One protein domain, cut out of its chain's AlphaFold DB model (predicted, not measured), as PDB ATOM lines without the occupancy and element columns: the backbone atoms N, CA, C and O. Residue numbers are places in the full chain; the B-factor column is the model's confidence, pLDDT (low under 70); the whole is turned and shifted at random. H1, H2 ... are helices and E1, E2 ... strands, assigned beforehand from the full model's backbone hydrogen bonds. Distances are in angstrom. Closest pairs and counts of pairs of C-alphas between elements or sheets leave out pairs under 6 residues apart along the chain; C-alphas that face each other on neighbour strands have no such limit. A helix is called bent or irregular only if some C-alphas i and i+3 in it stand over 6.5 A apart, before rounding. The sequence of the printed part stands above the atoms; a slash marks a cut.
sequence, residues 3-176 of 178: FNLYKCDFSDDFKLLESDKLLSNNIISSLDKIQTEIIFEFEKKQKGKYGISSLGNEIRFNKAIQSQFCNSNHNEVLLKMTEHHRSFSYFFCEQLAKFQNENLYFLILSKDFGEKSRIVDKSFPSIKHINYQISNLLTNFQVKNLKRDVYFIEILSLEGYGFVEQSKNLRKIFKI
ATOM      1  N   PHE A   3     -34.225  37.295 -42.053       94.19
ATOM      2  CA  PHE A   3     -35.565  37.874 -42.009       94.19
ATOM      3  C   PHE A   3     -36.252  37.872 -43.379       94.19
ATOM      4  O   PHE A   3     -35.599  37.819 -44.414       94.19
ATOM      5  N   ASN A   4     -37.580  37.984 -43.368       94.12
ATOM      6  CA  ASN A   4     -38.370  38.408 -44.522       94.12
ATOM      7  C   ASN A   4     -38.698  39.900 -44.397       94.12
ATOM      8  O   ASN A   4     -39.000  40.378 -43.299       94.12
ATOM      9  N   LEU A   5     -38.702  40.626 -45.515       94.31
ATOM     10  CA  LEU A   5     -39.118  42.025 -45.568       94.31
ATOM     11  C   LEU A   5     -40.428  42.160 -46.343       94.31
ATOM     12  O   LEU A   5     -40.508  41.781 -47.505       94.31
ATOM     13  N   TYR A   6     -41.445  42.746 -45.723       92.88
ATOM     14  CA  TYR A   6     -42.730  43.024 -46.361       92.88
ATOM     15  C   TYR A   6     -42.932  44.526 -46.492       92.88
ATOM     16  O   TYR A   6     -42.660  45.263 -45.545       92.88
ATOM     17  N   LYS A   7     -43.471  44.978 -47.625       92.06
ATOM     18  CA  LYS A   7     -44.012  46.329 -47.782       92.06
ATOM     19  C   LYS A   7     -45.527  46.290 -47.622       92.06
ATOM     20  O   LYS A   7     -46.204  45.499 -48.280       92.06
ATOM     21  N   CYS A   8     -46.049  47.158 -46.761       89.06
ATOM     22  CA  CYS A   8     -47.476  47.411 -46.661       89.06
ATOM     23  C   CYS A   8     -47.898  48.281 -47.847       89.06
ATOM     24  O   CYS A   8     -47.503  49.446 -47.937       89.06
ATOM     25  N   ASP A   9     -48.693  47.718 -48.749       81.81
ATOM     26  CA  ASP A   9     -49.419  48.496 -49.743       81.81
ATOM     27  C   ASP A   9     -50.762  48.900 -49.127       81.81
ATOM     28  O   ASP A   9     -51.486  48.066 -48.602       81.81
ATOM     29  N   PHE A  10     -51.088  50.189 -49.115       75.88
ATOM     30  CA  PHE A  10     -52.366  50.658 -48.565       75.88
ATOM     31  C   PHE A  10     -53.518  50.538 -49.570       75.88
ATOM     32  O   PHE A  10     -54.656  50.873 -49.243       75.88
ATOM     33  N   SER A  11     -53.219  50.086 -50.789       71.88
ATOM     34  CA  SER A  11     -54.192  49.830 -51.849       71.88
ATOM     35  C   SER A  11     -54.419  48.343 -52.135       71.88
ATOM     36  O   SER A  11     -55.369  48.015 -52.843       71.88
ATOM     37  N   ASP A  12     -53.581  47.458 -51.590       68.50
ATOM     38  CA  ASP A  12     -53.540  46.028 -51.909       68.50
ATOM     39  C   ASP A  12     -53.024  45.210 -50.702       68.50
ATOM     40  O   ASP A  12     -52.826  45.751 -49.616       68.50
ATOM     41  N   ASP A  13     -52.804  43.908 -50.876       72.12
ATOM     42  CA  ASP A  13     -52.165  43.041 -49.881       72.12
ATOM     43  C   ASP A  13     -50.661  43.336 -49.694       72.12
ATOM     44  O   ASP A  13     -49.994  43.986 -50.507       72.12
ATOM     45  N   PHE A  14     -50.091  42.818 -48.599       78.19
ATOM     46  CA  PHE A  14     -48.654  42.916 -48.332       78.19
ATOM     47  C   PHE A  14     -47.817  42.293 -49.447       78.19
ATOM     48  O   PHE A  14     -48.017  41.142 -49.838       78.19
ATOM     49  N   LYS A  15     -46.785  43.023 -49.872       83.38
ATOM     50  CA  LYS A  15     -45.825  42.557 -50.874       83.38
ATOM     51  C   LYS A  15     -44.550  42.107 -50.177       83.38
ATOM     52  O   LYS A  15     -43.863  42.922 -49.559       83.38
ATOM     53  N   LEU A  16     -44.246  40.812 -50.259       85.12
ATOM     54  CA  LEU A  16     -42.937  40.289 -49.867       85.12
ATOM     55  C   LEU A  16     -41.882  40.869 -50.815       85.12
ATOM     56  O   LEU A  16     -42.050  40.831 -52.033       85.12
ATOM     57  N   LEU A  17     -40.815  41.421 -50.251       86.00
ATOM     58  CA  LEU A  17     -39.689  41.968 -50.989       86.00
ATOM     59  C   LEU A  17     -38.543  40.958 -50.945       86.00
ATOM     60  O   LEU A  17     -38.133  40.523 -49.873       86.00
ATOM     61  N   GLU A  18     -38.009  40.602 -52.108       68.19
ATOM     62  CA  GLU A  18     -37.033  39.510 -52.246       68.19
ATOM     63  C   GLU A  18     -35.589  39.888 -51.864       68.19
ATOM     64  O   GLU A  18     -34.677  39.097 -52.090       68.19
ATOM     65  N   SER A  19     -35.323  41.092 -51.336       62.00
ATOM     66  CA  SER A  19     -33.939  41.552 -51.166       62.00
ATOM     67  C   SER A  19     -33.694  42.436 -49.945       62.00
ATOM     68  O   SER A  19     -34.140  43.582 -49.885       62.00
ATOM     69  N   ASP A  20     -32.804  41.956 -49.075       62.25
ATOM     70  CA  ASP A  20     -32.211  42.673 -47.936       62.25
ATOM     71  C   ASP A  20     -31.515  43.978 -48.343       62.25
ATOM     72  O   ASP A  20     -31.418  44.905 -47.542       62.25
ATOM     73  N   LYS A  21     -31.088  44.101 -49.614       59.97
ATOM     74  CA  LYS A  21     -30.493  45.335 -50.172       59.97
ATOM     75  C   LYS A  21     -31.432  46.549 -50.155       59.97
ATOM     76  O   LYS A  21     -31.007  47.638 -50.525       59.97
ATOM     77  N   LEU A  22     -32.699  46.363 -49.789       72.12
ATOM     78  CA  LEU A  22     -33.663  47.448 -49.616       72.12
ATOM     79  C   LEU A  22     -33.577  48.103 -48.234       72.12
ATOM     80  O   LEU A  22     -34.064  49.219 -48.076       72.12
ATOM     81  N   LEU A  23     -32.964  47.447 -47.244       87.00
ATOM     82  CA  LEU A  23     -32.740  48.059 -45.940       87.00
ATOM     83  C   LEU A  23     -31.534  48.992 -45.989       87.00
ATOM     84  O   LEU A  23     -30.484  48.666 -46.543       87.00
ATOM     85  N   SER A  24     -31.668  50.151 -45.350       90.25
ATOM     86  CA  SER A  24     -30.530  51.035 -45.141       90.25
ATOM     87  C   SER A  24     -29.501  50.393 -44.202       90.25
ATOM     88  O   SER A  24     -29.830  49.584 -43.327       90.25
ATOM     89  N   ASN A  25     -28.248  50.842 -44.303       90.31
ATOM     90  CA  ASN A  25     -27.185  50.438 -43.379       90.31
ATOM     91  C   ASN A  25     -27.530  50.734 -41.907       90.31
ATOM     92  O   ASN A  25     -27.028  50.056 -41.012       90.31
ATOM     93  N   ASN A  26     -28.393  51.721 -41.640       91.12
ATOM     94  CA  ASN A  26     -28.811  52.055 -40.280       91.12
ATOM     95  C   ASN A  26     -29.746  50.997 -39.704       91.12
ATOM     96  O   ASN A  26     -29.561  50.579 -38.560       91.12
ATOM     97  N   ILE A  27     -30.729  50.549 -40.489       93.94
ATOM     98  CA  ILE A  27     -31.626  49.473 -40.068       93.94
ATOM     99  C   ILE A  27     -30.830  48.181 -39.894       93.94
ATOM    100  O   ILE A  27     -30.948  47.552 -38.846       93.94
ATOM    101  N   ILE A  28     -29.956  47.839 -40.847       93.38
ATOM    102  CA  ILE A  28     -29.085  46.655 -40.753       93.38
ATOM    103  C   ILE A  28     -28.237  46.707 -39.471       93.38
ATOM    104  O   ILE A  28     -28.283  45.779 -38.668       93.38
ATOM    105  N   SER A  29     -27.560  47.830 -39.198       93.25
ATOM    106  CA  SER A  29     -26.758  47.993 -37.977       93.25
ATOM    107  C   SER A  29     -27.585  47.853 -36.692       93.25
ATOM    108  O   SER A  29     -27.119  47.268 -35.713       93.25
ATOM    109  N   SER A  30     -28.817  48.370 -36.676       94.81
ATOM    110  CA  SER A  30     -29.735  48.201 -35.545       94.81
ATOM    111  C   SER A  30     -30.131  46.736 -35.350       94.81
ATOM    112  O   SER A  30     -30.126  46.254 -34.215       94.81
ATOM    113  N   LEU A  31     -30.426  46.005 -36.431       94.94
ATOM    114  CA  LEU A  31     -30.742  44.574 -36.378       94.94
ATOM    115  C   LEU A  31     -29.555  43.749 -35.873       94.94
ATOM    116  O   LEU A  31     -29.746  42.875 -35.027       94.94
ATOM    117  N   ASP A  32     -28.334  44.064 -36.305       95.06
ATOM    118  CA  ASP A  32     -27.119  43.378 -35.850       95.06
ATOM    119  C   ASP A  32     -26.867  43.586 -34.353       95.06
ATOM    120  O   ASP A  32     -26.550  42.637 -33.624       95.06
ATOM    121  N   LYS A  33     -27.073  44.811 -33.853       96.38
ATOM    122  CA  LYS A  33     -27.006  45.105 -32.413       96.38
ATOM    123  C   LYS A  33     -28.073  44.339 -31.640       96.38
ATOM    124  O   LYS A  33     -27.764  43.733 -30.617       96.38
ATOM    125  N   ILE A  34     -29.313  44.318 -32.137       96.25
ATOM    126  CA  ILE A  34     -30.409  43.564 -31.515       96.25
ATOM    127  C   ILE A  34     -30.073  42.068 -31.466       96.25
ATOM    128  O   ILE A  34     -30.222  41.455 -30.411       96.25
ATOM    129  N   GLN A  35     -29.590  41.482 -32.567       96.31
ATOM    130  CA  GLN A  35     -29.164  40.080 -32.616       96.31
ATOM    131  C   GLN A  35     -28.091  39.790 -31.563       96.31
ATOM    132  O   GLN A  35     -28.228  38.844 -30.788       96.31
ATOM    133  N   THR A  36     -27.047  40.618 -31.534       97.25
ATOM    134  CA  THR A  36     -25.907  40.468 -30.622       97.25
ATOM    135  C   THR A  36     -26.365  40.466 -29.165       97.25
ATOM    136  O   THR A  36     -26.004  39.573 -28.400       97.25
ATOM    137  N   GLU A  37     -27.229  41.409 -28.792       97.31
ATOM    138  CA  GLU A  37     -27.767  41.513 -27.434       97.31
ATOM    139  C   GLU A  37     -28.706  40.352 -27.073       97.31
ATOM    140  O   GLU A  37     -28.665  39.851 -25.948       97.31
ATOM    141  N   ILE A  38     -29.526  39.872 -28.018       95.81
ATOM    142  CA  ILE A  38     -30.374  38.689 -27.800       95.81
ATOM    143  C   ILE A  38     -29.504  37.465 -27.498       95.81
ATOM    144  O   ILE A  38     -29.763  36.756 -26.522       95.81
ATOM    145  N   ILE A  39     -28.477  37.218 -28.314       96.50
ATOM    146  CA  ILE A  39     -27.548  36.094 -28.135       96.50
ATOM    147  C   ILE A  39     -26.848  36.202 -26.780       96.50
ATOM    148  O   ILE A  39     -26.840  35.235 -26.018       96.50
ATOM    149  N   PHE A  40     -26.326  37.386 -26.453       96.88
ATOM    150  CA  PHE A  40     -25.659  37.643 -25.181       96.88
ATOM    151  C   PHE A  40     -26.559  37.320 -23.981       96.88
ATOM    152  O   PHE A  40     -26.146  36.593 -23.071       96.88
ATOM    153  N   GLU A  41     -27.807  37.799 -23.973       96.94
ATOM    154  CA  GLU A  41     -28.739  37.523 -22.878       96.94
ATOM    155  C   GLU A  41     -29.112  36.032 -22.794       96.94
ATOM    156  O   GLU A  41     -29.224  35.492 -21.688       96.94
ATOM    157  N   PHE A  42     -29.229  35.324 -23.927       95.12
ATOM    158  CA  PHE A  42     -29.397  33.867 -23.912       95.12
ATOM    159  C   PHE A  42     -28.204  33.160 -23.268       95.12
ATOM    160  O   PHE A  42     -28.393  32.382 -22.331       95.12
ATOM    161  N   GLU A  43     -26.986  33.411 -23.754       95.25
ATOM    162  CA  GLU A  43     -25.766  32.756 -23.269       95.25
ATOM    163  C   GLU A  43     -25.563  33.016 -21.771       95.25
ATOM    164  O   GLU A  43     -25.319  32.091 -20.989       95.25
ATOM    165  N   LYS A  44     -25.773  34.265 -21.345       96.56
ATOM    166  CA  LYS A  44     -25.729  34.682 -19.943       96.56
ATOM    167  C   LYS A  44     -26.768  33.955 -19.092       96.56
ATOM    168  O   LYS A  44     -26.418  33.407 -18.047       96.56
ATOM    169  N   LYS A  45     -28.038  33.918 -19.513       95.56
ATOM    170  CA  LYS A  45     -29.117  33.283 -18.735       95.56
ATOM    171  C   LYS A  45     -28.986  31.761 -18.685       95.56
ATOM    172  O   LYS A  45     -29.403  31.158 -17.688       95.56
ATOM    173  N   GLN A  46     -28.419  31.165 -19.733       94.88
ATOM    174  CA  GLN A  46     -28.173  29.731 -19.891       94.88
ATOM    175  C   GLN A  46     -26.925  29.240 -19.145       94.88
ATOM    176  O   GLN A  46     -26.814  28.043 -18.885       94.88
ATOM    177  N   LYS A  47     -25.986  30.121 -18.782       95.44
ATOM    178  CA  LYS A  47     -24.738  29.740 -18.106       95.44
ATOM    179  C   LYS A  47     -25.002  28.871 -16.868       95.44
ATOM    180  O   LYS A  47     -25.711  29.276 -15.949       95.44
ATOM    181  N   GLY A  48     -24.423  27.666 -16.858       93.88
ATOM    182  CA  GLY A  48     -24.579  26.686 -15.773       93.88
ATOM    183  C   GLY A  48     -25.949  25.998 -15.705       93.88
ATOM    184  O   GLY A  48     -26.224  25.306 -14.729       93.88
ATOM    185  N   LYS A  49     -26.815  26.175 -16.712       94.38
ATOM    186  CA  LYS A  49     -28.159  25.585 -16.772       94.38
ATOM    187  C   LYS A  49     -28.306  24.666 -17.979       94.38
ATOM    188  O   LYS A  49     -27.695  24.869 -19.024       94.38
ATOM    189  N   TYR A  50     -29.187  23.680 -17.841       91.44
ATOM    190  CA  TYR A  50     -29.540  22.759 -18.923       91.44
ATOM    191  C   TYR A  50     -30.276  23.464 -20.081       91.44
ATOM    192  O   TYR A  50     -30.054  23.157 -21.249       91.44
ATOM    193  N   GLY A  51     -31.098  24.463 -19.755       92.31
ATOM    194  CA  GLY A  51     -31.801  25.341 -20.687       92.31
ATOM    195  C   GLY A  51     -32.529  26.453 -19.931       92.31
ATOM    196  O   GLY A  51     -32.468  26.522 -18.700       92.31
ATOM    197  N   ILE A  52     -33.226  27.322 -20.657       93.38
ATOM    198  CA  ILE A  52     -34.008  28.433 -20.104       93.38
ATOM    199  C   ILE A  52     -35.471  28.345 -20.543       93.38
ATOM    200  O   ILE A  52     -35.781  27.792 -21.596       93.38
ATOM    201  N   SER A  53     -36.384  28.890 -19.741       90.88
ATOM    202  CA  SER A  53     -37.822  28.838 -20.034       90.88
ATOM    203  C   SER A  53     -38.310  29.936 -20.982       90.88
ATOM    204  O   SER A  53     -39.212  29.686 -21.783       90.88
ATOM    205  N   SER A  54     -37.728  31.134 -20.886       91.44
ATOM    206  CA  SER A  54     -38.012  32.307 -21.722       91.44
ATOM    207  C   SER A  54     -36.903  33.355 -21.584       91.44
ATOM    208  O   SER A  54     -36.105  33.282 -20.644       91.44
ATOM    209  N   LEU A  55     -36.884  34.351 -22.476       91.31
ATOM    210  CA  LEU A  55     -36.005  35.533 -22.395       91.31
ATOM    211  C   LEU A  55     -36.780  36.868 -22.313       91.31
ATOM    212  O   LEU A  55     -36.195  37.945 -22.363       91.31
ATOM    213  N   GLY A  56     -38.109  36.811 -22.189       89.19
ATOM    214  CA  GLY A  56     -38.977  37.986 -22.334       89.19
ATOM    215  C   GLY A  56     -38.641  39.153 -21.408       89.19
ATOM    216  O   GLY A  56     -38.637  40.296 -21.859       89.19
ATOM    217  N   ASN A  57     -38.311  38.887 -20.142       89.88
ATOM    218  CA  ASN A  57     -37.973  39.947 -19.189       89.88
ATOM    219  C   ASN A  57     -36.610  40.569 -19.496       89.88
ATOM    220  O   ASN A  57     -36.488  41.790 -19.502       89.88
ATOM    221  N   GLU A  58     -35.605  39.750 -19.796       93.44
ATOM    222  CA  GLU A  58     -34.267  40.225 -20.139       93.44
ATOM    223  C   GLU A  58     -34.325  41.138 -21.369       93.44
ATOM    224  O   GLU A  58     -33.830  42.259 -21.327       93.44
ATOM    225  N   ILE A  59     -35.052  40.733 -22.414       91.69
ATOM    226  CA  ILE A  59     -35.233  41.549 -23.624       91.69
ATOM    227  C   ILE A  59     -36.118  42.771 -23.378       91.69
ATOM    228  O   ILE A  59     -35.920  43.816 -24.002       91.69
ATOM    229  N   ARG A  60     -37.112  42.675 -22.487       88.50
ATOM    230  CA  ARG A  60     -37.958  43.819 -22.126       88.50
ATOM    231  C   ARG A  60     -37.151  44.911 -21.444       88.50
ATOM    232  O   ARG A  60     -37.448  46.063 -21.716       88.50
ATOM    233  N   PHE A  61     -36.175  44.577 -20.599       90.56
ATOM    234  CA  PHE A  61     -35.414  45.550 -19.803       90.56
ATOM    235  C   PHE A  61     -34.000  45.848 -20.335       90.56
ATOM    236  O   PHE A  61     -33.318  46.712 -19.784       90.56
ATOM    237  N   ASN A  62     -33.552  45.178 -21.402       94.06
ATOM    238  CA  ASN A  62     -32.253  45.447 -22.020       94.06
ATOM    239  C   ASN A  62     -32.257  46.828 -22.710       94.06
ATOM    240  O   ASN A  62     -32.910  47.041 -23.734       94.06
ATOM    241  N   LYS A  63     -31.495  47.773 -22.142       94.94
ATOM    242  CA  LYS A  63     -31.395  49.159 -22.628       94.94
ATOM    243  C   LYS A  63     -30.750  49.269 -24.011       94.94
ATOM    244  O   LYS A  63     -31.142  50.142 -24.781       94.94
ATOM    245  N   ALA A  64     -29.789  48.402 -24.335       95.38
ATOM    246  CA  ALA A  64     -29.128  48.407 -25.637       95.38
ATOM    247  C   ALA A  64     -30.133  48.067 -26.746       95.38
ATOM    248  O   ALA A  64     -30.238  48.815 -27.717       95.38
ATOM    249  N   ILE A  65     -30.967  47.044 -26.530       93.75
ATOM    250  CA  ILE A  65     -32.083  46.692 -27.417       93.75
ATOM    251  C   ILE A  65     -33.110  47.825 -27.482       93.75
ATOM    252  O   ILE A  65     -33.469  48.257 -28.574       93.75
ATOM    253  N   GLN A  66     -33.576  48.331 -26.335       93.25
ATOM    254  CA  GLN A  66     -34.579  49.404 -26.298       93.25
ATOM    255  C   GLN A  66     -34.131  50.650 -27.070       93.25
ATOM    256  O   GLN A  66     -34.932  51.237 -27.789       93.25
ATOM    257  N   SER A  67     -32.853  51.021 -26.961       93.81
ATOM    258  CA  SER A  67     -32.294  52.192 -27.645       93.81
ATOM    259  C   SER A  67     -32.248  52.074 -29.173       93.81
ATOM    260  O   SER A  67     -32.046  53.082 -29.843       93.81
ATOM    261  N   GLN A  68     -32.455  50.878 -29.740       94.44
ATOM    262  CA  GLN A  68     -32.559  50.713 -31.193       94.44
ATOM    263  C   GLN A  68     -33.963  51.035 -31.731       94.44
ATOM    264  O   GLN A  68     -34.130  51.163 -32.940       94.44
ATOM    265  N   PHE A  69     -34.976  51.165 -30.865       93.00
ATOM    266  CA  PHE A  69     -36.363  51.391 -31.275       93.00
ATOM    267  C   PHE A  69     -36.824  52.829 -31.028       93.00
ATOM    268  O   PHE A  69     -36.337  53.509 -30.129       93.00
ATOM    269  N   CYS A  70     -37.823  53.265 -31.802       86.56
ATOM    270  CA  CYS A  70     -38.517  54.551 -31.657       86.56
ATOM    271  C   CYS A  70     -37.625  55.800 -31.785       86.56
ATOM    272  O   CYS A  70     -38.067  56.898 -31.439       86.56
ATOM    273  N   ASN A  71     -36.408  55.643 -32.309       84.44
ATOM    274  CA  ASN A  71     -35.508  56.732 -32.653       84.44
ATOM    275  C   ASN A  71     -35.594  56.985 -34.160       84.44
ATOM    276  O   ASN A  71     -35.326  56.083 -34.951       84.44
ATOM    277  N   SER A  72     -35.981  58.205 -34.535       83.69
ATOM    278  CA  SER A  72     -35.925  58.656 -35.926       83.69
ATOM    279  C   SER A  72     -34.467  58.877 -36.295       83.69
ATOM    280  O   SER A  72     -33.788  59.717 -35.702       83.69
ATOM    281  N   ASN A  73     -33.966  58.076 -37.230       80.62
ATOM    282  CA  ASN A  73     -32.612  58.192 -37.738       80.62
ATOM    283  C   ASN A  73     -32.653  58.146 -39.265       80.62
ATOM    284  O   ASN A  73     -33.176  57.199 -39.838       80.62
ATOM    285  N   HIS A  74     -32.125  59.176 -39.928       80.00
ATOM    286  CA  HIS A  74     -32.105  59.273 -41.393       80.00
ATOM    287  C   HIS A  74     -33.476  59.077 -42.078       80.00
ATOM    288  O   HIS A  74     -33.556  58.464 -43.137       80.00
ATOM    289  N   ASN A  75     -34.545  59.640 -41.502       89.75
ATOM    290  CA  ASN A  75     -35.924  59.509 -41.998       89.75
ATOM    291  C   ASN A  75     -36.496  58.080 -41.921       89.75
ATOM    292  O   ASN A  75     -37.425  57.730 -42.648       89.75
ATOM    293  N   GLU A  76     -35.947  57.257 -41.033       93.56
ATOM    294  CA  GLU A  76     -36.378  55.887 -40.794       93.56
ATOM    295  C   GLU A  76     -36.567  55.648 -39.298       93.56
ATOM    296  O   GLU A  76     -35.833  56.185 -38.464       93.56
ATOM    297  N   VAL A  77     -37.554  54.824 -38.950       94.44
ATOM    298  CA  VAL A  77     -37.843  54.454 -37.564       94.44
ATOM    299  C   VAL A  77     -38.030  52.948 -37.476       94.44
ATOM    300  O   VAL A  77     -38.920  52.383 -38.110       94.44
ATOM    301  N   LEU A  78     -37.227  52.302 -36.632       95.31
ATOM    302  CA  LEU A  78     -37.433  50.909 -36.250       95.31
ATOM    303  C   LEU A  78     -38.391  50.845 -35.052       95.31
ATOM    304  O   LEU A  78     -38.184  51.497 -34.027       95.31
ATOM    305  N   LEU A  79     -39.444  50.046 -35.166       94.00
ATOM    306  CA  LEU A  79     -40.521  49.921 -34.191       94.00
ATOM    307  C   LEU A  79     -40.617  48.474 -33.725       94.00
ATOM    308  O   LEU A  79     -40.678  47.547 -34.529       94.00
ATOM    309  N   LYS A  80     -40.648  48.261 -32.412       90.56
ATOM    310  CA  LYS A  80     -40.783  46.922 -31.838       90.56
ATOM    311  C   LYS A  80     -42.253  46.531 -31.809       90.56
ATOM    312  O   LYS A  80     -43.032  47.179 -31.119       90.56
ATOM    313  N   MET A  81     -42.617  45.438 -32.470       83.31
ATOM    314  CA  MET A  81     -43.989  44.941 -32.472       83.31
ATOM    315  C   MET A  81     -44.065  43.520 -31.922       83.31
ATOM    316  O   MET A  81     -44.451  42.560 -32.583       83.31
ATOM    317  N   THR A  82     -43.678  43.399 -30.655       67.00
ATOM    318  CA  THR A  82     -43.739  42.144 -29.893       67.00
ATOM    319  C   THR A  82     -44.854  42.147 -28.844       67.00
ATOM    320  O   THR A  82     -44.842  41.321 -27.935       67.00
ATOM    321  N   GLU A  83     -45.750  43.133 -28.889       64.69
ATOM    322  CA  GLU A  83     -46.854  43.259 -27.938       64.69
ATOM    323  C   GLU A  83     -48.026  42.337 -28.296       64.69
ATOM    324  O   GLU A  83     -48.080  41.729 -29.365       64.69
ATOM    325  N   HIS A  84     -48.964  42.202 -27.362       71.31
ATOM    326  CA  HIS A  84     -50.118  41.322 -27.490       71.31
ATOM    327  C   HIS A  84     -50.966  41.672 -28.728       71.31
ATOM    328  O   HIS A  84     -51.314  42.834 -28.934       71.31
ATOM    329  N   HIS A  85     -51.386  40.664 -29.504       68.00
ATOM    330  CA  HIS A  85     -52.162  40.828 -30.749       68.00
ATOM    331  C   HIS A  85     -53.367  41.789 -30.655       68.00
ATOM    332  O   HIS A  85     -53.649  42.516 -31.604       68.00
ATOM    333  N   ARG A  86     -54.061  41.840 -29.506       67.38
ATOM    334  CA  ARG A  86     -55.222  42.737 -29.287       67.38
ATOM    335  C   ARG A  86     -54.894  44.233 -29.350       67.38
ATOM    336  O   ARG A  86     -55.811  45.020 -29.540       67.38
ATOM    337  N   SER A  87     -53.630  44.618 -29.197       79.25
ATOM    338  CA  SER A  87     -53.211  46.025 -29.187       79.25
ATOM    339  C   SER A  87     -52.632  46.493 -30.524       79.25
ATOM    340  O   SER A  87     -52.275  47.663 -30.641       79.25
ATOM    341  N   PHE A  88     -52.557  45.611 -31.534       85.62
ATOM    342  CA  PHE A  88     -51.900  45.907 -32.810       85.62
ATOM    343  C   PHE A  88     -52.436  47.186 -33.462       85.62
ATOM    344  O   PHE A  88     -51.666  48.110 -33.694       85.62
ATOM    345  N   SER A  89     -53.744  47.263 -33.721       85.12
ATOM    346  CA  SER A  89     -54.334  48.365 -34.492       85.12
ATOM    347  C   SER A  89     -54.139  49.721 -33.817       85.12
ATOM    348  O   SER A  89     -53.853  50.709 -34.486       85.12
ATOM    349  N   TYR A  90     -54.252  49.763 -32.485       87.31
ATOM    350  CA  TYR A  90     -54.005  50.976 -31.708       87.31
ATOM    351  C   TYR A  90     -52.543  51.416 -31.821       87.31
ATOM    352  O   TYR A  90     -52.282  52.547 -32.223       87.31
ATOM    353  N   PHE A  91     -51.601  50.509 -31.541       89.25
ATOM    354  CA  PHE A  91     -50.171  50.796 -31.634       89.25
ATOM    355  C   PHE A  91     -49.776  51.223 -33.053       89.25
ATOM    356  O   PHE A  91     -49.098  52.228 -33.235       89.25
ATOM    357  N   PHE A  92     -50.253  50.507 -34.071       90.19
ATOM    358  CA  PHE A  92     -49.995  50.811 -35.474       90.19
ATOM    359  C   PHE A  92     -50.451  52.231 -35.842       90.19
ATOM    360  O   PHE A  92     -49.656  53.022 -36.351       90.19
ATOM    361  N   CYS A  93     -51.697  52.586 -35.520       88.69
ATOM    362  CA  CYS A  93     -52.228  53.927 -35.759       88.69
ATOM    363  C   CYS A  93     -51.488  55.007 -34.958       88.69
ATOM    364  O   CYS A  93     -51.235  56.088 -35.487       88.69
ATOM    365  N   GLU A  94     -51.110  54.728 -33.708       91.12
ATOM    366  CA  GLU A  94     -50.334  55.651 -32.876       91.12
ATOM    367  C   GLU A  94     -48.962  55.951 -33.500       91.12
ATOM    368  O   GLU A  94     -48.587  57.118 -33.635       91.12
ATOM    369  N   GLN A  95     -48.231  54.924 -33.945       92.38
ATOM    370  CA  GLN A  95     -46.923  55.122 -34.578       92.38
ATOM    371  C   GLN A  95     -47.052  55.843 -35.926       92.38
ATOM    372  O   GLN A  95     -46.245  56.726 -36.233       92.38
ATOM    373  N   LEU A  96     -48.105  55.551 -36.698       89.88
ATOM    374  CA  LEU A  96     -48.427  56.327 -37.895       89.88
ATOM    375  C   LEU A  96     -48.711  57.798 -37.553       89.88
ATOM    376  O   LEU A  96     -48.216  58.692 -38.235       89.88
ATOM    377  N   ALA A  97     -49.467  58.099 -36.506       89.31
ATOM    378  CA  ALA A  97     -49.726  59.488 -36.133       89.31
ATOM    379  C   ALA A  97     -48.448  60.219 -35.682       89.31
ATOM    380  O   ALA A  97     -48.268  61.396 -36.006       89.31
ATOM    381  N   LYS A  98     -47.560  59.514 -34.971       91.00
ATOM    382  CA  LYS A  98     -46.329  60.058 -34.388       91.00
ATOM    383  C   LYS A  98     -45.246  60.387 -35.423       91.00
ATOM    384  O   LYS A  98     -44.643  61.450 -35.332       91.00
ATOM    385  N   PHE A  99     -45.000  59.505 -36.389       91.50
ATOM    386  CA  PHE A  99     -43.829  59.574 -37.283       91.50
ATOM    387  C   PHE A  99     -44.190  59.909 -38.734       91.50
ATOM    388  O   PHE A  99     -43.951  59.119 -39.646       91.50
ATOM    389  N   GLN A 100     -44.872  61.036 -38.944       87.69
ATOM    390  CA  GLN A 100     -45.631  61.334 -40.170       87.69
ATOM    391  C   GLN A 100     -44.830  61.302 -41.480       87.69
ATOM    392  O   GLN A 100     -45.427  61.038 -42.526       87.69
ATOM    393  N   ASN A 101     -43.521  61.560 -41.433       89.38
ATOM    394  CA  ASN A 101     -42.683  61.715 -42.628       89.38
ATOM    395  C   ASN A 101     -41.602  60.631 -42.752       89.38
ATOM    396  O   ASN A 101     -40.925  60.554 -43.776       89.38
ATOM    397  N   GLU A 102     -41.456  59.791 -41.732       93.06
ATOM    398  CA  GLU A 102     -40.448  58.748 -41.672       93.06
ATOM    399  C   GLU A 102     -40.958  57.414 -42.209       93.06
ATOM    400  O   GLU A 102     -42.102  57.020 -41.970       93.06
ATOM    401  N   ASN A 103     -40.072  56.674 -42.874       93.50
ATOM    402  CA  ASN A 103     -40.322  55.281 -43.217       93.50
ATOM    403  C   ASN A 103     -40.342  54.438 -41.942       93.50
ATOM    404  O   ASN A 103     -39.439  54.528 -41.105       93.50
ATOM    405  N   LEU A 104     -41.371  53.608 -41.793       94.75
ATOM    406  CA  LEU A 104     -41.571  52.819 -40.581       94.75
ATOM    407  C   LEU A 104     -41.211  51.365 -40.830       94.75
ATOM    408  O   LEU A 104     -41.728  50.753 -41.758       94.75
ATOM    409  N   TYR A 105     -40.383  50.797 -39.961       95.25
ATOM    410  CA  TYR A 105     -39.987  49.396 -39.999       95.25
ATOM    411  C   TYR A 105     -40.463  48.710 -38.724       95.25
ATOM    412  O   TYR A 105     -39.903  48.908 -37.649       95.25
ATOM    413  N   PHE A 106     -41.508  47.898 -38.822       94.56
ATOM    414  CA  PHE A 106     -42.040  47.141 -37.696       94.56
ATOM    415  C   PHE A 106     -41.335  45.789 -37.591       94.56
ATOM    416  O   PHE A 106     -41.465  44.938 -38.469       94.56
ATOM    417  N   LEU A 107     -40.610  45.574 -36.499       94.19
ATOM    418  CA  LEU A 107     -39.943  44.314 -36.203       94.19
ATOM    419  C   LEU A 107     -40.923  43.329 -35.558       94.19
ATOM    420  O   LEU A 107     -41.461  43.599 -34.477       94.19
ATOM    421  N   ILE A 108     -41.100  42.174 -36.194       93.62
ATOM    422  CA  ILE A 108     -41.934  41.064 -35.725       93.62
ATOM    423  C   ILE A 108     -41.149  39.755 -35.747       93.62
ATOM    424  O   ILE A 108     -40.079  39.658 -36.342       93.62
ATOM    425  N   LEU A 109     -41.690  38.727 -35.102       93.00
ATOM    426  CA  LEU A 109     -41.125  37.382 -35.154       93.00
ATOM    427  C   LEU A 109     -41.993  36.498 -36.041       93.00
ATOM    428  O   LEU A 109     -43.220  36.525 -35.921       93.00
ATOM    429  N   SER A 110     -41.363  35.654 -36.856       92.69
ATOM    430  CA  SER A 110     -42.088  34.534 -37.449       92.69
ATOM    431  C   SER A 110     -42.600  33.609 -36.348       92.69
ATOM    432  O   SER A 110     -42.011  33.490 -35.266       92.69
ATOM    433  N   LYS A 111     -43.718  32.933 -36.624       90.31
ATOM    434  CA  LYS A 111     -44.342  32.021 -35.659       90.31
ATOM    435  C   LYS A 111     -43.360  30.935 -35.207       90.31
ATOM    436  O   LYS A 111     -43.162  30.747 -34.007       90.31
ATOM    437  N   ASP A 112     -42.699  30.295 -36.165       91.62
ATOM    438  CA  ASP A 112     -41.735  29.227 -35.916       91.62
ATOM    439  C   ASP A 112     -40.559  29.710 -35.065       91.62
ATOM    440  O   ASP A 112     -40.180  29.050 -34.093       91.62
ATOM    441  N   PHE A 113     -39.994  30.875 -35.389       92.62
ATOM    442  CA  PHE A 113     -38.890  31.447 -34.627       92.62
ATOM    443  C   PHE A 113     -39.308  31.833 -33.208       92.62
ATOM    444  O   PHE A 113     -38.623  31.482 -32.244       92.62
ATOM    445  N   GLY A 114     -40.437  32.527 -33.046       90.56
ATOM    446  CA  GLY A 114     -40.919  32.954 -31.734       90.56
ATOM    447  C   GLY A 114     -41.246  31.773 -30.813       90.56
ATOM    448  O   GLY A 114     -40.900  31.797 -29.631       90.56
ATOM    449  N   GLU A 115     -41.823  30.693 -31.351       89.38
ATOM    450  CA  GLU A 115     -42.109  29.467 -30.593       89.38
ATOM    451  C   GLU A 115     -40.839  28.696 -30.194       89.38
ATOM    452  O   GLU A 115     -40.740  28.207 -29.058       89.38
ATOM    453  N   LYS A 116     -39.859  28.594 -31.102       90.81
ATOM    454  CA  LYS A 116     -38.579  27.913 -30.847       90.81
ATOM    455  C   LYS A 116     -37.715  28.684 -29.852       90.81
ATOM    456  O   LYS A 116     -37.177  28.083 -28.923       90.81
ATOM    457  N   SER A 117     -37.611  29.999 -30.027       90.62
ATOM    458  CA  SER A 117     -36.723  30.857 -29.240       90.62
ATOM    459  C   SER A 117     -37.295  31.219 -27.865       90.62
ATOM    460  O   SER A 117     -36.543  31.313 -26.900       90.62
ATOM    461  N   ARG A 118     -38.621  31.394 -27.736       88.69
ATOM    462  CA  ARG A 118     -39.281  31.898 -26.510       88.69
ATOM    463  C   ARG A 118     -38.708  33.232 -26.011       88.69
ATOM    464  O   ARG A 118     -38.645  33.498 -24.805       88.69
ATOM    465  N   ILE A 119     -38.297  34.076 -26.953       87.88
ATOM    466  CA  ILE A 119     -37.868  35.458 -26.697       87.88
ATOM    467  C   ILE A 119     -39.045  36.297 -26.193       87.88
ATOM    468  O   ILE A 119     -38.865  37.187 -25.371       87.88
ATOM    469  N   VAL A 120     -40.254  35.990 -26.659       83.50
ATOM    470  CA  VAL A 120     -41.501  36.680 -26.315       83.50
ATOM    471  C   VAL A 120     -42.581  35.654 -25.966       83.50
ATOM    472  O   VAL A 120     -42.463  34.473 -26.305       83.50
ATOM    473  N   ASP A 121     -43.637  36.093 -25.284       77.19
ATOM    474  CA  ASP A 121     -44.800  35.248 -24.996       77.19
ATOM    475  C   ASP A 121     -45.534  34.871 -26.282       77.19
ATOM    476  O   ASP A 121     -45.571  35.658 -27.216       77.19
ATOM    477  N   LYS A 122     -46.204  33.712 -26.313       77.50
ATOM    478  CA  LYS A 122     -46.876  33.147 -27.508       77.50
ATOM    479  C   LYS A 122     -47.993  34.013 -28.126       77.50
ATOM    480  O   LYS A 122     -48.616  33.595 -29.094       77.50
ATOM    481  N   SER A 123     -48.300  35.165 -27.542       79.62
ATOM    482  CA  SER A 123     -49.393  36.057 -27.935       79.62
ATOM    483  C   SER A 123     -48.986  37.151 -28.933       79.62
ATOM    484  O   SER A 123     -49.803  38.041 -29.200       79.62
ATOM    485  N   PHE A 124     -47.765  37.084 -29.482       84.00
ATOM    486  CA  PHE A 124     -47.291  37.989 -30.532       84.00
ATOM    487  C   PHE A 124     -48.050  37.774 -31.858       84.00
ATOM    488  O   PHE A 124     -48.437  36.645 -32.177       84.00
ATOM    489  N   PRO A 125     -48.291  38.839 -32.638       85.81
ATOM    490  CA  PRO A 125     -48.991  38.733 -33.910       85.81
ATOM    491  C   PRO A 125     -48.072  38.177 -35.012       85.81
ATOM    492  O   PRO A 125     -46.910  38.561 -35.116       85.81
ATOM    493  N   SER A 126     -48.602  37.289 -35.857       89.00
ATOM    494  CA  SER A 126     -47.923  36.837 -37.081       89.00
ATOM    495  C   SER A 126     -48.168  37.801 -38.239       89.00
ATOM    496  O   SER A 126     -49.168  38.524 -38.230       89.00
ATOM    497  N   ILE A 127     -47.339  37.753 -39.289       90.31
ATOM    498  CA  ILE A 127     -47.539  38.591 -40.484       90.31
ATOM    499  C   ILE A 127     -48.930  38.409 -41.110       90.31
ATOM    500  O   ILE A 127     -49.572  39.384 -41.484       90.31
ATOM    501  N   LYS A 128     -49.464  37.179 -41.121       89.56
ATOM    502  CA  LYS A 128     -50.827  36.892 -41.606       89.56
ATOM    503  C   LYS A 128     -51.900  37.589 -40.767       89.56
ATOM    504  O   LYS A 128     -52.869  38.102 -41.316       89.56
ATOM    505  N   HIS A 129     -51.736  37.599 -39.443       88.56
ATOM    506  CA  HIS A 129     -52.658  38.296 -38.549       88.56
ATOM    507  C   HIS A 129     -52.578  39.811 -38.741       88.56
ATOM    508  O   HIS A 129     -53.607  40.475 -38.771       88.56
ATOM    509  N   ILE A 130     -51.365  40.341 -38.895       90.75
ATOM    510  CA  ILE A 130     -51.114  41.760 -39.148       90.75
ATOM    511  C   ILE A 130     -51.767  42.180 -40.467       90.75
ATOM    512  O   ILE A 130     -52.526  43.143 -40.456       90.75
ATOM    513  N   ASN A 131     -51.563  41.425 -41.554       89.81
ATOM    514  CA  ASN A 131     -52.203  41.695 -42.845       89.81
ATOM    515  C   ASN A 131     -53.725  41.761 -42.686       89.81
ATOM    516  O   ASN A 131     -54.326  42.781 -42.986       89.81
ATOM    517  N   TYR A 132     -54.332  40.743 -42.066       89.06
ATOM    518  CA  TYR A 132     -55.772  40.724 -41.793       89.06
ATOM    519  C   TYR A 132     -56.263  41.948 -40.996       89.06
ATOM    520  O   TYR A 132     -57.296  42.532 -41.324       89.06
ATOM    521  N   GLN A 133     -55.539  42.359 -39.948       88.31
ATOM    522  CA  GLN A 133     -55.904  43.539 -39.158       88.31
ATOM    523  C   GLN A 133     -55.796  44.830 -39.971       88.31
ATOM    524  O   GLN A 133     -56.679  45.682 -39.870       88.31
ATOM    525  N   ILE A 134     -54.750  44.976 -40.789       88.06
ATOM    526  CA  ILE A 134     -54.596  46.142 -41.659       88.06
ATOM    527  C   ILE A 134     -55.688  46.158 -42.725       88.06
ATOM    528  O   ILE A 134     -56.364  47.172 -42.842       88.06
ATOM    529  N   SER A 135     -55.953  45.055 -43.430       86.88
ATOM    530  CA  SER A 135     -57.030  44.993 -44.429       86.88
ATOM    531  C   SER A 135     -58.385  45.393 -43.827       86.88
ATOM    532  O   SER A 135     -59.128  46.178 -44.417       86.88
ATOM    533  N   ASN A 136     -58.685  44.940 -42.604       86.19
ATOM    534  CA  ASN A 136     -59.890  45.354 -41.878       86.19
ATOM    535  C   ASN A 136     -59.905  46.848 -41.526       86.19
ATOM    536  O   ASN A 136     -60.957  47.486 -41.615       86.19
ATOM    537  N   LEU A 137     -58.766  47.420 -41.122       85.38
ATOM    538  CA  LEU A 137     -58.650  48.863 -40.901       85.38
ATOM    539  C   LEU A 137     -58.905  49.626 -42.205       85.38
ATOM    540  O   LEU A 137     -59.727  50.535 -42.221       85.38
ATOM    541  N   LEU A 138     -58.277  49.220 -43.307       83.69
ATOM    542  CA  LEU A 138     -58.381  49.901 -44.602       83.69
ATOM    543  C   LEU A 138     -59.758  49.763 -45.259       83.69
ATOM    544  O   LEU A 138     -60.170  50.634 -46.019       83.69
ATOM    545  N   THR A 139     -60.511  48.721 -44.905       82.19
ATOM    546  CA  THR A 139     -61.911  48.566 -45.328       82.19
ATOM    547  C   THR A 139     -62.801  49.662 -44.731       82.19
ATOM    548  O   THR A 139     -63.722  50.143 -45.385       82.19
ATOM    549  N   ASN A 140     -62.525  50.073 -43.490       80.62
ATOM    550  CA  ASN A 140     -63.343  51.042 -42.752       80.62
ATOM    551  C   ASN A 140     -62.774  52.469 -42.794       80.62
ATOM    552  O   ASN A 140     -63.503  53.434 -42.562       80.62
ATOM    553  N   PHE A 141     -61.481  52.615 -43.088       79.19
ATOM    554  CA  PHE A 141     -60.767  53.886 -43.062       79.19
ATOM    555  C   PHE A 141     -59.957  54.081 -44.342       79.19
ATOM    556  O   PHE A 141     -59.048  53.315 -44.648       79.19
ATOM    557  N   GLN A 142     -60.233  55.169 -45.063       73.31
ATOM    558  CA  GLN A 142     -59.394  55.573 -46.187       73.31
ATOM    559  C   GLN A 142     -58.141  56.283 -45.690       73.31
ATOM    560  O   GLN A 142     -58.215  57.331 -45.042       73.31
ATOM    561  N   VAL A 143     -56.985  55.752 -46.066       73.62
ATOM    562  CA  VAL A 143     -55.709  56.396 -45.784       73.62
ATOM    563  C   VAL A 143     -55.455  57.475 -46.828       73.62
ATOM    564  O   VAL A 143     -55.286  57.193 -48.011       73.62
ATOM    565  N   LYS A 144     -55.446  58.738 -46.397       70.19
ATOM    566  CA  LYS A 144     -55.164  59.884 -47.267       70.19
ATOM    567  C   LYS A 144     -53.743  60.382 -47.024       70.19
ATOM    568  O   LYS A 144     -53.365  60.622 -45.883       70.19
ATOM    569  N   ASN A 145     -52.998  60.608 -48.107       65.31
ATOM    570  CA  ASN A 145     -51.719  61.329 -48.109       65.31
ATOM    571  C   ASN A 145     -50.612  60.724 -47.221       65.31
ATOM    572  O   ASN A 145     -49.932  61.455 -46.500       65.31
ATOM    573  N   LEU A 146     -50.384  59.408 -47.290       73.12
ATOM    574  CA  LEU A 146     -49.155  58.833 -46.738       73.12
ATOM    575  C   LEU A 146     -47.958  59.248 -47.596       73.12
ATOM    576  O   LEU A 146     -47.862  58.874 -48.759       73.12
ATOM    577  N   LYS A 147     -47.037  60.016 -47.009       82.06
ATOM    578  CA  LYS A 147     -45.772  60.428 -47.642       82.06
ATOM    579  C   LYS A 147     -44.585  59.549 -47.238       82.06
ATOM    580  O   LYS A 147     -43.443  59.984 -47.320       82.06
ATOM    581  N   ARG A 148     -44.861  58.340 -46.758       87.75
ATOM    582  CA  ARG A 148     -43.870  57.406 -46.224       87.75
ATOM    583  C   ARG A 148     -44.239  55.987 -46.590       87.75
ATOM    584  O   ARG A 148     -45.417  55.679 -46.783       87.75
ATOM    585  N   ASP A 149     -43.234  55.134 -46.573       91.81
ATOM    586  CA  ASP A 149     -43.421  53.702 -46.681       91.81
ATOM    587  C   ASP A 149     -43.544  53.047 -45.300       91.81
ATOM    588  O   ASP A 149     -43.015  53.526 -44.292       91.81
ATOM    589  N   VAL A 150     -44.249  51.918 -45.267       92.56
ATOM    590  CA  VAL A 150     -44.405  51.085 -44.076       92.56
ATOM    591  C   VAL A 150     -43.961  49.670 -44.405       92.56
ATOM    592  O   VAL A 150     -44.450  49.057 -45.355       92.56
ATOM    593  N   TYR A 151     -43.050  49.156 -43.593       94.19
ATOM    594  CA  TYR A 151     -42.408  47.866 -43.761       94.19
ATOM    595  C   TYR A 151     -42.583  46.994 -42.519       94.19
ATOM    596  O   TYR A 151     -42.624  47.494 -41.393       94.19
ATOM    597  N   PHE A 152     -42.619  45.678 -42.720       94.25
ATOM    598  CA  PHE A 152     -42.543  44.683 -41.653       94.25
ATOM    599  C   PHE A 152     -41.311  43.808 -41.856       94.25
ATOM    600  O   PHE A 152     -41.133  43.224 -42.923       94.25
ATOM    601  N   ILE A 153     -40.476  43.717 -40.826       95.06
ATOM    602  CA  ILE A 153     -39.284  42.870 -40.786       95.06
ATOM    603  C   ILE A 153     -39.640  41.649 -39.938       95.06
ATOM    604  O   ILE A 153     -39.754  41.753 -38.714       95.06
ATOM    605  N   GLU A 154     -39.863  40.504 -40.579       94.50
ATOM    606  CA  GLU A 154     -40.205  39.250 -39.907       94.50
ATOM    607  C   GLU A 154     -38.961  38.402 -39.672       94.50
ATOM    608  O   GLU A 154     -38.392  37.844 -40.605       94.50
ATOM    609  N   ILE A 155     -38.561  38.268 -38.408       94.62
ATOM    610  CA  ILE A 155     -37.356  37.522 -38.047       94.62
ATOM    611  C   ILE A 155     -37.594  36.016 -38.143       94.62
ATOM    612  O   ILE A 155     -38.525  35.470 -37.535       94.62
ATOM    613  N   LEU A 156     -36.715  35.347 -38.887       94.19
ATOM    614  CA  LEU A 156     -36.747  33.907 -39.139       94.19
ATOM    615  C   LEU A 156     -35.746  33.154 -38.264       94.19
ATOM    616  O   LEU A 156     -36.052  32.070 -37.762       94.19
ATOM    617  N   SER A 157     -34.560  33.723 -38.057       94.69
ATOM    618  CA  SER A 157     -33.518  33.103 -37.242       94.69
ATOM    619  C   SER A 157     -32.483  34.124 -36.748       94.69
ATOM    620  O   SER A 157     -32.452  35.279 -37.182       94.69
ATOM    621  N   LEU A 158     -31.637  33.687 -35.810       95.50
ATOM    622  CA  LEU A 158     -30.425  34.411 -35.432       95.50
ATOM    623  C   LEU A 158     -29.257  33.771 -36.172       95.50
ATOM    624  O   LEU A 158     -29.034  32.567 -36.072       95.50
ATOM    625  N   GLU A 159     -28.509  34.584 -36.897       94.25
ATOM    626  CA  GLU A 159     -27.454  34.102 -37.777       94.25
ATOM    627  C   GLU A 159     -26.355  33.378 -36.993       94.25
ATOM    628  O   GLU A 159     -25.856  33.886 -35.990       94.25
ATOM    629  N   GLY A 160     -25.994  32.173 -37.440       95.06
ATOM    630  CA  GLY A 160     -25.001  31.327 -36.777       95.06
ATOM    631  C   GLY A 160     -25.482  30.655 -35.485       95.06
ATOM    632  O   GLY A 160     -24.676  30.010 -34.811       95.06
ATOM    633  N   TYR A 161     -26.766  30.766 -35.128       96.00
ATOM    634  CA  TYR A 161     -27.315  30.189 -33.900       96.00
ATOM    635  C   TYR A 161     -28.612  29.404 -34.134       96.00
ATOM    636  O   TYR A 161     -29.500  29.798 -34.883       96.00
ATOM    637  N   GLY A 162     -28.735  28.278 -33.432       94.25
ATOM    638  CA  GLY A 162     -29.917  27.424 -33.418       94.25
ATOM    639  C   GLY A 162     -30.558  27.334 -32.034       94.25
ATOM    640  O   GLY A 162     -29.944  27.648 -31.012       94.25
ATOM    641  N   PHE A 163     -31.803  26.855 -32.004       94.00
ATOM    642  CA  PHE A 163     -32.561  26.598 -30.778       94.00
ATOM    643  C   PHE A 163     -32.979  25.135 -30.706       94.00
ATOM    644  O   PHE A 163     -33.483  24.581 -31.681       94.00
ATOM    645  N   VAL A 164     -32.815  24.518 -29.537       92.75
ATOM    646  CA  VAL A 164     -33.255  23.140 -29.276       92.75
ATOM    647  C   VAL A 164     -34.106  23.067 -28.011       92.75
ATOM    648  O   VAL A 164     -33.820  23.725 -27.007       92.75
ATOM    649  N   GLU A 165     -35.170  22.266 -28.054       91.25
ATOM    650  CA  GLU A 165     -35.944  21.895 -26.870       91.25
ATOM    651  C   GLU A 165     -35.199  20.811 -26.095       91.25
ATOM    652  O   GLU A 165     -35.012  19.703 -26.582       91.25
ATOM    653  N   GLN A 166     -34.754  21.150 -24.888       89.06
ATOM    654  CA  GLN A 166     -34.042  20.218 -24.011       89.06
ATOM    655  C   GLN A 166     -35.018  19.396 -23.162       89.06
ATOM    656  O   GLN A 166     -34.817  18.215 -22.909       89.06
ATOM    657  N   SER A 167     -36.107  20.022 -22.723       87.56
ATOM    658  CA  SER A 167     -37.214  19.366 -22.031       87.56
ATOM    659  C   SER A 167     -38.474  20.213 -22.176       87.56
ATOM    660  O   SER A 167     -38.410  21.349 -22.657       87.56
ATOM    661  N   LYS A 168     -39.626  19.686 -21.739       84.56
ATOM    662  CA  LYS A 168     -40.901  20.413 -21.775       84.56
ATOM    663  C   LYS A 168     -40.724  21.784 -21.119       84.56
ATOM    664  O   LYS A 168     -40.555  21.889 -19.910       84.56
ATOM    665  N   ASN A 169     -40.810  22.827 -21.938       85.44
ATOM    666  CA  ASN A 169     -40.619  24.236 -21.579       85.44
ATOM    667  C   ASN A 169     -39.194  24.770 -21.406       85.44
ATOM    668  O   ASN A 169     -39.078  25.958 -21.127       85.44
ATOM    669  N   LEU A 170     -38.141  23.983 -21.621       90.69
ATOM    670  CA  LEU A 170     -36.764  24.478 -21.616       90.69
ATOM    671  C   LEU A 170     -36.198  24.526 -23.035       90.69
ATOM    672  O   LEU A 170     -36.365  23.602 -23.835       90.69
ATOM    673  N   ARG A 171     -35.534  25.633 -23.356       90.62
ATOM    674  CA  ARG A 171     -34.871  25.890 -24.633       90.62
ATOM    675  C   ARG A 171     -33.401  26.174 -24.400       90.62
ATOM    676  O   ARG A 171     -33.034  26.772 -23.391       90.62
ATOM    677  N   LYS A 172     -32.573  25.744 -25.341       93.69
ATOM    678  CA  LYS A 172     -31.139  26.004 -25.340       93.69
ATOM    679  C   LYS A 172     -30.751  26.651 -26.659       93.69
ATOM    680  O   LYS A 172     -31.118  26.125 -27.709       93.69
ATOM    681  N   ILE A 173     -30.016  27.757 -26.588       95.12
ATOM    682  CA  ILE A 173     -29.336  28.321 -27.754       95.12
ATOM    683  C   ILE A 173     -28.000  27.590 -27.947       95.12
ATOM    684  O   ILE A 173     -27.323  27.244 -26.969       95.12
ATOM    685  N   PHE A 174     -27.616  27.342 -29.195       94.25
ATOM    686  CA  PHE A 174     -26.319  26.772 -29.547       94.25
ATOM    687  C   PHE A 174     -25.783  27.412 -30.826       94.25
ATOM    688  O   PHE A 174     -26.557  27.830 -31.681       94.25
ATOM    689  N   LYS A 175     -24.458  27.478 -30.949       94.88
ATOM    690  CA  LYS A 175     -23.797  27.967 -32.158       94.88
ATOM    691  C   LYS A 175     -23.814  26.879 -33.231       94.88
ATOM    692  O   LYS A 175     -23.544  25.716 -32.928       94.88
ATOM    693  N   ILE A 176     -24.146  27.249 -34.460       92.50
ATOM    694  CA  ILE A 176     -24.083  26.365 -35.624       92.50
ATOM    695  C   ILE A 176     -22.641  26.417 -36.130       92.50
ATOM    696  O   ILE A 176     -22.154  27.484 -36.496       92.50
TER     697      ILE A 176
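This is residues 3 to 176 of the 178 residues of an uncharacterized protein of Flavobacteriales bacterium (UniProt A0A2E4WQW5). A strongly twisted five-stranded sheet stands between the long helix H1 on one side and the touching helices H4 and H6 on the other. The hairpin of E6 and E7 makes a small second sheet at one end of the long axis, with H5 and the far part of H1 packed on it. The printed part has 174 residues, with named elements in the order E1 E2 H1 H2 H3 E3 H4 E4 H5 H6 E5 E6 E7; the class is mixed, helices and strands. The large sheet is mixed, in the order E2 E1 E5 E4 E3. The whole is compact, with a radius of gyration of the C-alphas of 16.7 A, yet elongated in outline, spanning 55 by 31 by 30 A.

E1, residues 3 to 7, and E2, residues 15 to 17, form an antiparallel hairpin; N 7 and O 15 are within hydrogen-bond range at 2.8 A. E1 is antiparallel to E5, residues 150 to 157, with N 4 and O 154 2.9 A apart. E4, residues 103 to 109, is parallel to E5, with N 151 and O 104 2.8 A apart, and to E3, residues 76 to 80, with N 77 and O 103 2.9 A apart. H1, residues 25 to 46, only grazes this sheet with residues 26 to 35. Its residues 38 to 41 only just touch H2, residues 56 to 61, with 3 pairs of C-alphas within 8 A, the closest Glu 41 and Glu 58 at 6.7 A. Its residues 33 to 37 touch H3, residues 63 to 66; the closest C-alphas, of Ile 34 and Ile 65, are 5.4 A apart. H4, residues 85 to 98, is irregular, with C-alphas 86 and 89 7.7 A apart; its residues 88 to 89 touch H6, residues 127 to 140, at a steep tilt of 63 degrees, the closest C-alphas being Ser 89 and Gln 133 at 6.9 A. H4 and H6 only graze the sheet. H5, residues 111 to 117, is on the sheet, over none of its strands. E3, H4, E4 and E4, H5, H6, E5 are strand-helix-strand units, parallel neighbour strands with helices between, both right-handed crossovers. E6, residues 161 to 167, and E7, residues 170 to 175, form an antiparallel hairpin, with N 162 and O 174 2.8 A apart. The closest C-alphas of H5 and E6, Ser 117 and Phe 163, are 6.2 A apart; those of H1 and E7, Phe 42 and Ile 173, 6.7 A. Each O i to N i+4 pair is within range in H1, H2 and H5, 8 of 10 in H4 and 9 of 10 in H6; H3 is too short for one.

E1 begins at C-alpha 3 (-35.565, 37.874, -42.009). H1 is 31.3 A long, H4 20.4 A, H6 20.2 A and E5 22.1 A. E7 ends at C-alpha 175 (-23.797, 27.967, -32.158).

The C-alphas farthest apart, Gly 48 and Lys 144, are 55.0 A apart. The printed part has no cut, and no link is long. The mean pLDDT of the printed part is 88.3; residues 12, 18 to 21, 82 to 83, 85 to 86 and 145 are under 70.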